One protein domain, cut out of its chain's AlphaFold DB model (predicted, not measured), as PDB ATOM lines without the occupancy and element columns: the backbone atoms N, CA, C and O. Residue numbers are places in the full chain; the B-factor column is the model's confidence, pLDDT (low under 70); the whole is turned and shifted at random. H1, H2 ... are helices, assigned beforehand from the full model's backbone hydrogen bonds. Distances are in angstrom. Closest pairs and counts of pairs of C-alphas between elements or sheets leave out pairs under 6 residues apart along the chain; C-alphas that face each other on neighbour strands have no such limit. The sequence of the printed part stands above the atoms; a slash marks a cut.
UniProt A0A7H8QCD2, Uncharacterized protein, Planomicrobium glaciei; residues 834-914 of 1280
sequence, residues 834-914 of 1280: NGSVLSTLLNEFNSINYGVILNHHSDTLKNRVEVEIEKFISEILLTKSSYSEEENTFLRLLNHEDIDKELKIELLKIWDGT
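AT A GLANCE: This is residues 834 to 914 of the 1280 residues of an uncharacterized protein of Planomicrobium glaciei (UniProt A0A7H8QCD2). Six short helices make a small rounded body, in which H2, H3, H4, H6 and H5, in that order, follow one another round a loose ring, while H1 sits outside the ring at one end and touches no helix. The helical hairpin H2 and H3 and the helix H6 lie toward opposite ends of the longest axis, with H4 and H5 on two sides between them. The 81 printed residues hold six named helices, H1 to H6 in order along the printed part, and no named strand; the class is all helix, with 49 residues in helices. The whole is compact, with a radius of gyration of the C-alphas of 11.7 A and spans of 28 by 25 by 21 A.

HOW THE PARTS SIT: H1, residues 835 to 842, is close to but not clearly touching H4, residues 869 to 875; their closest C-alphas, of Gly 835 and Glu 875, are 6.9 A apart. H2, residues 850 to 855, is apart from H1 and forms a helical hairpin with H3, residues 859 to 867. These two touch at a shallow tilt of 27 degrees, opposite ways, with the closest C-alphas, of Ile 853 and Lys 862, 6.0 A apart. H3 and H4 are close but not clearly touching, about perpendicular at 78 degrees, with the closest C-alphas, of Val 865 and Phe 872, 6.6 A apart. H4 touches H6, residues 901 to 910, at a steep tilt of 53 degrees, the same way; the closest C-alphas, of Ser 874 and Leu 903, are 7.3 A apart. H5, residues 887 to 895, is close to but not clearly touching H6, at a shallow tilt of 25 degrees, opposite ways; the closest C-alphas, of Leu 894 and Lys 904, are 6.1 A apart. H2 and H5 only just touch, with 3 pairs of C-alphas within 8 A, the closest being those of Gly 851 and Thr 889 at 6.0 A. The helix packing is only just mostly crossed: of 3 touching pairs, 1 is at a shallow tilt. In H1 to H5 every O i to N i+4 pair is within hydrogen-bond range; in H6 it is 5 of 6.

IN THESE COORDINATES: H1 begins at C-alpha 835, (143.831, 143.072, 272.198), and spans 10.5 A. H3 spans 12.2 A and H5 12.0 A; H2 and H4 are shorter, at 8.7 A and 10.1 A. H5 begins at C-alpha 887, (149.142, 148.745, 251.275). H6, the longest at 15.0 A, ends at C-alpha 910, (155.903, 150.644, 263.061).

THE WHOLE: The two C-alphas farthest apart, of Asn 843 and Lys 901, are 31.0 A apart. The printed part has no cut. The link from H4 to H5, with 11 residues, is long. The mean pLDDT of the printed part is 87.9, and residues 845 to 847 are under 70.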
ATOM      1  N   ASN A 834     139.778 145.774 272.779       87.88
ATOM      2  CA  ASN A 834     141.137 145.580 273.269       87.88
ATOM      3  C   ASN A 834     141.761 144.306 272.672       87.88
ATOM      4  O   ASN A 834     141.077 143.469 272.074       87.88
ATOM      5  N   GLY A 835     143.079 144.160 272.829       83.56
ATOM      6  CA  GLY A 835     143.831 143.072 272.198       83.56
ATOM      7  C   GLY A 835     143.462 141.680 272.709       83.56
ATOM      8  O   GLY A 835     143.397 140.750 271.909       83.56
ATOM      9  N   SER A 836     143.181 141.536 274.009       84.94
ATOM     10  CA  SER A 836     142.836 140.238 274.608       84.94
ATOM     11  C   SER A 836     141.517 139.720 274.038       84.94
ATOM     12  O   SER A 836     141.459 138.627 273.474       84.94
ATOM     13  N   VAL A 837     140.471 140.547 274.083       89.12
ATOM     14  CA  VAL A 837     139.124 140.152 273.664       89.12
ATOM     15  C   VAL A 837     139.058 139.898 272.165       89.12
ATOM     16  O   VAL A 837     138.562 138.852 271.751       89.12
ATOM     17  N   LEU A 838     139.609 140.789 271.335       88.75
ATOM     18  CA  LEU A 838     139.607 140.569 269.887       88.75
ATOM     19  C   LEU A 838     140.419 139.331 269.485       88.75
ATOM     20  O   LEU A 838     140.030 138.652 268.537       88.75
ATOM     21  N   SER A 839     141.492 138.990 270.214       86.00
ATOM     22  CA  SER A 839     142.260 137.765 269.944       86.00
ATOM     23  C   SER A 839     141.408 136.512 270.129       86.00
ATOM     24  O   SER A 839     141.439 135.605 269.297       86.00
ATOM     25  N   THR A 840     140.579 136.515 271.175       87.50
ATOM     26  CA  THR A 840     139.643 135.442 271.496       87.50
ATOM     27  C   THR A 840     138.476 135.398 270.511       87.50
ATOM     28  O   THR A 840     138.154 134.328 270.000       87.50
ATOM     29  N   LEU A 841     137.871 136.544 270.178       87.56
ATOM     30  CA  LEU A 841     136.734 136.613 269.251       87.56
ATOM     31  C   LEU A 841     137.110 136.208 267.816       87.56
ATOM     32  O   LEU A 841     136.297 135.605 267.119       87.56
ATOM     33  N   LEU A 842     138.336 136.511 267.384       85.44
ATOM     34  CA  LEU A 842     138.851 136.158 266.056       85.44
ATOM     35  C   LEU A 842     139.533 134.784 266.013       85.44
ATOM     36  O   LEU A 842     139.830 134.298 264.925       85.44
ATOM     37  N   ASN A 843     139.777 134.159 267.171       79.12
ATOM     38  CA  ASN A 843     140.609 132.959 267.312       79.12
ATOM     39  C   ASN A 843     142.029 133.141 266.724       79.12
ATOM     40  O   ASN A 843     142.600 132.239 266.108       79.12
ATOM     41  N   GLU A 844     142.608 134.333 266.903       70.25
ATOM     42  CA  GLU A 844     143.923 134.710 266.382       70.25
ATOM     43  C   GLU A 844     144.751 135.438 267.451       70.25
ATOM     44  O   GLU A 844     144.642 136.645 267.655       70.25
ATOM     45  N   PHE A 845     145.640 134.702 268.123       58.41
ATOM     46  CA  PHE A 845     146.401 135.216 269.270       58.41
ATOM     47  C   PHE A 845     147.513 136.221 268.926       58.41
ATOM     48  O   PHE A 845     147.964 136.935 269.814       58.41
ATOM     49  N   ASN A 846     147.976 136.295 267.669       54.66
ATOM     50  CA  ASN A 846     149.173 137.077 267.306       54.66
ATOM     51  C   ASN A 846     149.039 137.941 266.033       54.66
ATOM     52  O   ASN A 846     149.995 138.627 265.669       54.66
ATOM     53  N   SER A 847     147.888 137.945 265.352       67.50
ATOM     54  CA  SER A 847     147.737 138.529 264.003       67.50
ATOM     55  C   SER A 847     146.564 139.499 263.840       67.50
ATOM     56  O   SER A 847     146.172 139.779 262.714       67.50
ATOM     57  N   ILE A 848     146.040 140.085 264.926       85.31
ATOM     58  CA  ILE A 848     144.928 141.052 264.828       85.31
ATOM     59  C   ILE A 848     145.390 142.307 264.089       85.31
ATOM     60  O   ILE A 848     146.064 143.167 264.655       85.31
ATOM     61  N   ASN A 849     145.050 142.381 262.815       88.62
ATOM     62  CA  ASN A 849     145.399 143.448 261.895       88.62
ATOM     63  C   ASN A 849     144.103 144.025 261.311       88.62
ATOM     64  O   ASN A 849     143.070 143.352 261.305       88.62
ATOM     65  N   TYR A 850     144.136 145.258 260.814       90.38
ATOM     66  CA  TYR A 850     142.939 145.893 260.257       90.38
ATOM     67  C   TYR A 850     142.382 145.115 259.053       90.38
ATOM     68  O   TYR A 850     141.169 144.960 258.924       90.38
ATOM     69  N   GLY A 851     143.247 144.502 258.239       87.94
ATOM     70  CA  GLY A 851     142.834 143.641 257.130       87.94
ATOM     71  C   GLY A 851     142.053 142.404 257.577       87.94
ATOM     72  O   GLY A 851     141.089 142.015 256.919       87.94
ATOM     73  N   VAL A 852     142.405 141.821 258.730       87.38
ATOM     74  CA  VAL A 852     141.662 140.695 259.323       87.38
ATOM     75  C   VAL A 852     140.253 141.139 259.721       87.38
ATOM     76  O   VAL A 852     139.289 140.429 259.437       87.38
ATOM     77  N   ILE A 853     140.111 142.342 260.288       90.06
ATOM     78  CA  ILE A 853     138.804 142.928 260.622       90.06
ATOM     79  C   ILE A 853     137.967 143.162 259.357       90.06
ATOM     80  O   ILE A 853     136.820 142.721 259.285       90.06
ATOM     81  N   LEU A 854     138.537 143.793 258.325       87.81
ATOM     82  CA  LEU A 854     137.830 144.091 257.072       87.81
ATOM     83  C   LEU A 854     137.368 142.833 256.323       87.81
ATOM     84  O   LEU A 854     136.287 142.828 255.720       87.81
ATOM     85  N   ASN A 855     138.163 141.765 256.383       85.50
ATOM     86  CA  ASN A 855     137.862 140.481 255.751       85.50
ATOM     87  C   ASN A 855     136.976 139.571 256.610       85.50
ATOM     88  O   ASN A 855     136.527 138.528 256.131       85.50
ATOM     89  N   HIS A 856     136.691 139.954 257.859       87.69
ATOM     90  CA  HIS A 856     135.803 139.194 258.725       87.69
ATOM     91  C   HIS A 856     134.379 139.125 258.141       87.69
ATOM     92  O   HIS A 856     133.952 139.974 257.361       87.69
ATOM     93  N   HIS A 857     133.610 138.100 258.495       84.94
ATOM     94  CA  HIS A 857     132.272 137.889 257.930       84.94
ATOM     95  C   HIS A 857     131.173 138.715 258.626       84.94
ATOM     96  O   HIS A 857     130.117 138.915 258.037       84.94
ATOM     97  N   SER A 858     131.404 139.187 259.858       86.31
ATOM     98  CA  SER A 858     130.449 140.031 260.598       86.31
ATOM     99  C   SER A 858     130.640 141.512 260.270       86.31
ATOM    100  O   SER A 858     131.697 142.083 260.550       86.31
ATOM    101  N   ASP A 859     129.602 142.138 259.711       88.19
ATOM    102  CA  ASP A 859     129.568 143.580 259.448       88.19
ATOM    103  C   ASP A 859     129.481 144.398 260.744       88.19
ATOM    104  O   ASP A 859     129.977 145.523 260.795       88.19
ATOM    105  N   THR A 860     128.918 143.835 261.821       89.31
ATOM    106  CA  THR A 860     128.855 144.511 263.124       89.31
ATOM    107  C   THR A 860     130.253 144.735 263.692       89.31
ATOM    108  O   THR A 860     130.554 145.852 264.106       89.31
ATOM    109  N   LEU A 861     131.132 143.722 263.639       89.62
ATOM    110  CA  LEU A 861     132.536 143.864 264.051       89.62
ATOM    111  C   LEU A 861     133.235 144.984 263.277       89.62
ATOM    112  O   LEU A 861     133.891 145.830 263.877       89.62
ATOM    113  N   LYS A 862     133.067 144.998 261.948       90.25
ATOM    114  CA  LYS A 862     133.674 146.014 261.076       90.25
ATOM    115  C   LYS A 862     133.212 147.407 261.465       90.25
ATOM    116  O   LYS A 862     134.041 148.257 261.751       90.25
ATOM    117  N   ASN A 863     131.897 147.607 261.545       89.94
ATOM    118  CA  ASN A 863     131.309 148.897 261.894       89.94
ATOM    119  C   ASN A 863     131.722 149.349 263.300       89.94
ATOM    120  O   ASN A 863     131.954 150.533 263.520       89.94
ATOM    121  N   ARG A 864     131.821 148.421 264.257       90.69
ATOM    122  CA  ARG A 864     132.220 148.726 265.633       90.69
ATOM    123  C   ARG A 864     133.660 149.213 265.712       90.69
ATOM    124  O   ARG A 864     133.909 150.220 266.368       90.69
ATOM    125  N   VAL A 865     134.575 148.510 265.045       90.19
ATOM    126  CA  VAL A 865     135.980 148.918 264.950       90.19
ATOM    127  C   VAL A 865     136.110 150.234 264.191       90.19
ATOM    128  O   VAL A 865     136.882 151.075 264.624       90.19
ATOM    129  N   GLU A 866     135.327 150.451 263.134       89.38
ATOM    130  CA  GLU A 866     135.348 151.707 262.374       89.38
ATOM    131  C   GLU A 866     134.916 152.910 263.232       89.38
ATOM    132  O   GLU A 866     135.572 153.945 263.234       89.38
ATOM    133  N   VAL A 867     133.859 152.762 264.039       89.94
ATOM    134  CA  VAL A 867     133.382 153.828 264.945       89.94
ATOM    135  C   VAL A 867     134.398 154.163 266.046       89.94
ATOM    136  O   VAL A 867     134.457 155.302 266.499       89.94
ATOM    137  N   GLU A 868     135.194 153.191 266.499       90.38
ATOM    138  CA  GLU A 868     136.199 153.353 267.562       90.38
ATOM    139  C   GLU A 868     137.626 153.088 267.045       90.38
ATOM    140  O   GLU A 868     138.475 152.508 267.731       90.38
ATOM    141  N   ILE A 869     137.906 153.527 265.818       92.00
ATOM    142  CA  ILE A 869     139.133 153.177 265.099       92.00
ATOM    143  C   ILE A 869     140.407 153.686 265.790       92.00
ATOM    144  O   ILE A 869     141.422 152.989 265.822       92.00
ATOM    145  N   GLU A 870     140.358 154.853 266.440       91.31
ATOM    146  CA  GLU A 870     141.484 155.389 267.218       91.31
ATOM    147  C   GLU A 870     141.828 154.514 268.429       91.31
ATOM    148  O   GLU A 870     143.006 154.291 268.736       91.31
ATOM    149  N   LYS A 871     140.802 153.976 269.103       89.81
ATOM    150  CA  LYS A 871     140.978 153.045 270.224       89.81
ATOM    151  C   LYS A 871     141.595 151.739 269.729       89.81
ATOM    152  O   LYS A 871     142.564 151.261 270.312       89.81
ATOM    153  N   PHE A 872     141.109 151.212 268.603       91.62
ATOM    154  CA  PHE A 872     141.692 150.029 267.965       91.62
ATOM    155  C   PHE A 872     143.179 150.227 267.623       91.62
ATOM    156  O   PHE A 872     144.010 149.360 267.891       91.62
ATOM    157  N   ILE A 873     143.551 151.388 267.083       91.19
ATOM    158  CA  ILE A 873     144.948 151.690 266.753       91.19
ATOM    159  C   ILE A 873     145.808 151.781 268.014       91.19
ATOM    160  O   ILE A 873     146.845 151.121 268.095       91.19
ATOM    161  N   SER A 874     145.387 152.578 268.994       89.44
ATOM    162  CA  SER A 874     146.182 152.868 270.191       89.44
ATOM    163  C   SER A 874     146.330 151.672 271.136       89.44
ATOM    164  O   SER A 874     147.438 151.413 271.610       89.44
ATOM    165  N   GLU A 875     145.259 150.911 271.377       87.31
ATOM    166  CA  GLU A 875     145.261 149.793 272.330       87.31
ATOM    167  C   GLU A 875     145.682 148.453 271.716       87.31
ATOM    168  O   GLU A 875     145.986 147.516 272.456       87.31
ATOM    169  N   ILE A 876     145.710 148.328 270.381       89.00
ATOM    170  CA  ILE A 876     146.030 147.059 269.710       89.00
ATOM    171  C   ILE A 876     147.188 147.223 268.734       89.00
ATOM    172  O   ILE A 876     148.241 146.621 268.951       89.00
ATOM    173  N   LEU A 877     147.042 148.020 267.671       90.06
ATOM    174  CA  LEU A 877     148.068 148.076 266.619       90.06
ATOM    175  C   LEU A 877     149.396 148.655 267.130       90.06
ATOM    176  O   LEU A 877     150.449 148.071 266.874       90.06
ATOM    177  N   LEU A 878     149.352 149.737 267.916       89.38
ATOM    178  CA  LEU A 878     150.539 150.398 268.475       89.38
ATOM    179  C   LEU A 878     151.191 149.639 269.642       89.38
ATOM    180  O   LEU A 878     152.309 149.967 270.036       89.38
ATOM    181  N   THR A 879     150.544 148.601 270.180       85.75
ATOM    182  CA  THR A 879     151.176 147.721 271.184       85.75
ATOM    183  C   THR A 879     152.205 146.774 270.564       85.75
ATOM    184  O   THR A 879     153.060 146.225 271.266       85.75
ATOM    185  N   LYS A 880     152.151 146.582 269.240       83.75
ATOM    186  CA  LYS A 880     153.074 145.725 268.500       83.75
ATOM    187  C   LYS A 880     154.395 146.449 268.240       83.75
ATOM    188  O   LYS A 880     154.440 147.649 268.000       83.75
ATOM    189  N   SER A 881     155.490 145.688 268.215       83.00
ATOM    190  CA  SER A 881     156.814 146.217 267.843       83.00
ATOM    191  C   SER A 881     156.972 146.477 266.338       83.00
ATOM    192  O   SER A 881     157.823 147.268 265.943       83.00
ATOM    193  N   SER A 882     156.164 145.807 265.515       86.25
ATOM    194  CA  SER A 882     156.104 145.945 264.060       86.25
ATOM    195  C   SER A 882     154.676 145.646 263.609       86.25
ATOM    196  O   SER A 882     154.049 144.720 264.130       86.25
ATOM    197  N   TYR A 883     154.171 146.400 262.637       89.19
ATOM    198  CA  TYR A 883     152.856 146.212 262.030       89.19
ATOM    199  C   TYR A 883     153.028 145.854 260.553       89.19
ATOM    200  O   TYR A 883     153.766 146.522 259.842       89.19
ATOM    201  N   SER A 884     152.375 144.788 260.100       87.50
ATOM    202  CA  SER A 884     152.447 144.337 258.709       87.50
ATOM    203  C   SER A 884     151.046 144.256 258.142       87.50
ATOM    204  O   SER A 884     150.188 143.606 258.736       87.50
ATOM    205  N   GLU A 885     150.806 144.951 257.039       89.50
ATOM    206  CA  GLU A 885     149.495 145.072 256.410       89.50
ATOM    207  C   GLU A 885     149.671 145.357 254.920       89.50
ATOM    208  O   GLU A 885     150.618 146.048 254.532       89.50
ATOM    209  N   GLU A 886     148.751 144.846 254.099       90.62
ATOM    210  CA  GLU A 886     148.697 145.197 252.680       90.62
ATOM    211  C   GLU A 886     148.472 146.705 252.499       90.62
ATOM    212  O   GLU A 886     147.651 147.312 253.190       90.62
ATOM    213  N   GLU A 887     149.165 147.301 251.529       91.75
ATOM    214  CA  GLU A 887     149.142 148.745 251.275       91.75
ATOM    215  C   GLU A 887     147.721 149.309 251.158       91.75
ATOM    216  O   GLU A 887     147.385 150.252 251.865       91.75
ATOM    217  N   ASN A 888     146.856 148.691 250.349       90.69
ATOM    218  CA  ASN A 888     145.476 149.153 250.152       90.69
ATOM    219  C   ASN A 888     144.688 149.255 251.469       90.69
ATOM    220  O   ASN A 888     143.847 150.136 251.640       90.69
ATOM    221  N   THR A 889     144.945 148.339 252.401       91.75
ATOM    222  CA  THR A 889     144.311 148.319 253.722       91.75
ATOM    223  C   THR A 889     144.926 149.376 254.635       91.75
ATOM    224  O   THR A 889     144.209 150.051 255.369       91.75
ATOM    225  N   PHE A 890     146.244 149.562 254.562       92.50
ATOM    226  CA  PHE A 890     146.949 150.600 255.305       92.50
ATOM    227  C   PHE A 890     146.548 152.016 254.861       92.50
ATOM    228  O   PHE A 890     146.317 152.885 255.701       92.50
ATOM    229  N   LEU A 891     146.385 152.238 253.554       91.56
ATOM    230  CA  LEU A 891     145.917 153.502 252.983       91.56
ATOM    231  C   LEU A 891     144.521 153.870 253.494       91.56
ATOM    232  O   LEU A 891     144.281 155.031 253.808       91.56
ATOM    233  N   ARG A 892     143.626 152.890 253.696       91.19
ATOM    234  CA  ARG A 892     142.324 153.144 254.342       91.19
ATOM    235  C   ARG A 892     142.475 153.715 255.753       91.19
ATOM    236  O   ARG A 892     141.761 154.654 256.085       91.19
ATOM    237  N   LEU A 893     143.422 153.213 256.553       92.06
ATOM    238  CA  LEU A 893     143.713 153.779 257.878       92.06
ATOM    239  C   LEU A 893     144.311 155.188 257.773       92.06
ATOM    240  O   LEU A 893     143.937 156.084 258.523       92.06
ATOM    241  N   LEU A 894     145.225 155.424 256.832       91.56
ATOM    242  CA  LEU A 894     145.797 156.760 256.645       91.56
ATOM    243  C   LEU A 894     144.770 157.792 256.169       91.56
ATOM    244  O   LEU A 894     144.858 158.955 256.567       91.56
ATOM    245  N   ASN A 895     143.787 157.374 255.379       91.75
ATOM    246  CA  ASN A 895     142.763 158.250 254.809       91.75
ATOM    247  C   ASN A 895     141.516 158.395 255.679       91.75
ATOM    248  O   ASN A 895     140.718 159.294 255.445       91.75
ATOM    249  N   HIS A 896     141.357 157.571 256.715       91.19
ATOM    250  CA  HIS A 896     140.201 157.652 257.605       91.19
ATOM    251  C   HIS A 896     140.098 159.045 258.254       91.19
ATOM    252  O   HIS A 896     141.053 159.510 258.889       91.19
ATOM    253  N   GLU A 897     138.955 159.718 258.108       86.62
ATOM    254  CA  GLU A 897     138.776 161.108 258.557       86.62
ATOM    255  C   GLU A 897     138.838 161.239 260.086       86.62
ATOM    256  O   GLU A 897     139.447 162.181 260.593       86.62
ATOM    257  N   ASP A 898     138.300 160.253 260.811       86.06
ATOM    258  CA  ASP A 898     138.193 160.280 262.280       86.06
ATOM    259  C   ASP A 898     139.463 159.852 263.041       86.06
ATOM    260  O   ASP A 898     139.409 159.715 264.257       86.06
ATOM    261  N   ILE A 899     140.593 159.607 262.361       91.62
ATOM    262  CA  ILE A 899     141.860 159.278 263.039       91.62
ATOM    263  C   ILE A 899     142.749 160.520 263.132       91.62
ATOM    264  O   ILE A 899     143.120 161.130 262.119       91.62
ATOM    265  N   ASP A 900     143.168 160.820 264.356       90.75
ATOM    266  CA  ASP A 900     144.105 161.876 264.689       90.75
ATOM    267  C   ASP A 900     145.462 161.733 263.981       90.75
ATOM    268  O   ASP A 900     145.975 160.641 263.699       90.75
ATOM    269  N   LYS A 901     146.068 162.881 263.675       88.88
ATOM    270  CA  LYS A 901     147.305 162.944 262.893       88.88
ATOM    271  C   LYS A 901     148.445 162.219 263.607       88.88
ATOM    272  O   LYS A 901     149.197 161.476 262.971       88.88
ATOM    273  N   GLU A 902     148.584 162.428 264.909       90.62
ATOM    274  CA  GLU A 902     149.657 161.872 265.715       90.62
ATOM    275  C   GLU A 902     149.587 160.338 265.731       90.62
ATOM    276  O   GLU A 902     150.618 159.682 265.555       90.62
ATOM    277  N   LEU A 903     148.384 159.756 265.823       92.00
ATOM    278  CA  LEU A 903     148.183 158.303 265.745       92.00
ATOM    279  C   LEU A 903     148.591 157.727 264.382       92.00
ATOM    280  O   LEU A 903     149.276 156.702 264.337       92.00
ATOM    281  N   LYS A 904     148.251 158.399 263.274       92.75
ATOM    282  CA  LYS A 904     148.689 157.988 261.923       92.75
ATOM    283  C   LYS A 904     150.211 157.988 261.800       92.75
ATOM    284  O   LYS A 904     150.786 157.076 261.206       92.75
ATOM    285  N   ILE A 905     150.874 158.987 262.385       91.81
ATOM    286  CA  ILE A 905     152.338 159.092 262.388       91.81
ATOM    287  C   ILE A 905     152.976 157.968 263.212       91.81
ATOM    288  O   ILE A 905     153.961 157.382 262.763       91.81
ATOM    289  N   GLU A 906     152.453 157.652 264.400       92.44
ATOM    290  CA  GLU A 906     152.962 156.527 265.197       92.44
ATOM    291  C   GLU A 906     152.768 155.189 264.471       92.44
ATOM    292  O   GLU A 906     153.688 154.369 264.432       92.44
ATOM    293  N   LEU A 907     151.624 154.999 263.808       92.06
ATOM    294  CA  LEU A 907     151.351 153.791 263.033       92.06
ATOM    295  C   LEU A 907     152.314 153.648 261.839       92.06
ATOM    296  O   LEU A 907     152.866 152.572 261.609       92.06
ATOM    297  N   LEU A 908     152.601 154.748 261.132       92.31
ATOM    298  CA  LEU A 908     153.589 154.806 260.044       92.31
ATOM    299  C   LEU A 908     155.001 154.390 260.477       92.31
ATOM    300  O   LEU A 908     155.745 153.826 259.672       92.31
ATOM    301  N   LYS A 909     155.400 154.662 261.727       91.88
ATOM    302  CA  LYS A 909     156.736 154.296 262.230       91.88
ATOM    303  C   LYS A 909     156.909 152.788 262.366       91.88
ATOM    304  O   LYS A 909     158.008 152.293 262.113       91.88
ATOM    305  N   ILE A 910     155.859 152.087 262.793       92.31
ATOM    306  CA  ILE A 910     155.903 150.644 263.061       92.31
ATOM    307  C   ILE A 910     155.468 149.794 261.864       92.31
ATOM    308  O   ILE A 910     155.771 148.602 261.849       92.31
ATOM    309  N   TRP A 911     154.777 150.371 260.875       93.50
ATOM    310  CA  TRP A 911     154.383 149.659 259.658       93.50
ATOM    311  C   TRP A 911     155.603 149.247 258.830       93.50
ATOM    312  O   TRP A 911     156.511 150.053 258.645       93.50
ATOM    313  N   ASP A 912     155.661 148.019 258.322       90.31
ATOM    314  CA  ASP A 912     156.807 147.492 257.565       90.31
ATOM    315  C   ASP A 912     156.715 147.681 256.041       90.31
ATOM    316  O   ASP A 912     157.719 147.498 255.350       90.31
ATOM    317  N   GLY A 913     155.558 148.105 255.531       90.94
ATOM    318  CA  GLY A 913     155.329 148.325 254.107       90.94
ATOM    319  C   GLY A 913     155.819 149.675 253.570       90.94
ATOM    320  O   GLY A 913     156.452 150.485 254.260       90.94
ATOM    321  N   THR A 914     155.524 149.886 252.288       92.06
ATOM    322  CA  THR A 914     155.823 151.097 251.517       92.06
ATOM    323  C   THR A 914     154.624 151.456 250.653       92.06
ATOM    324  O   THR A 914     154.020 150.559 250.074       92.06
TER     325      THR A 914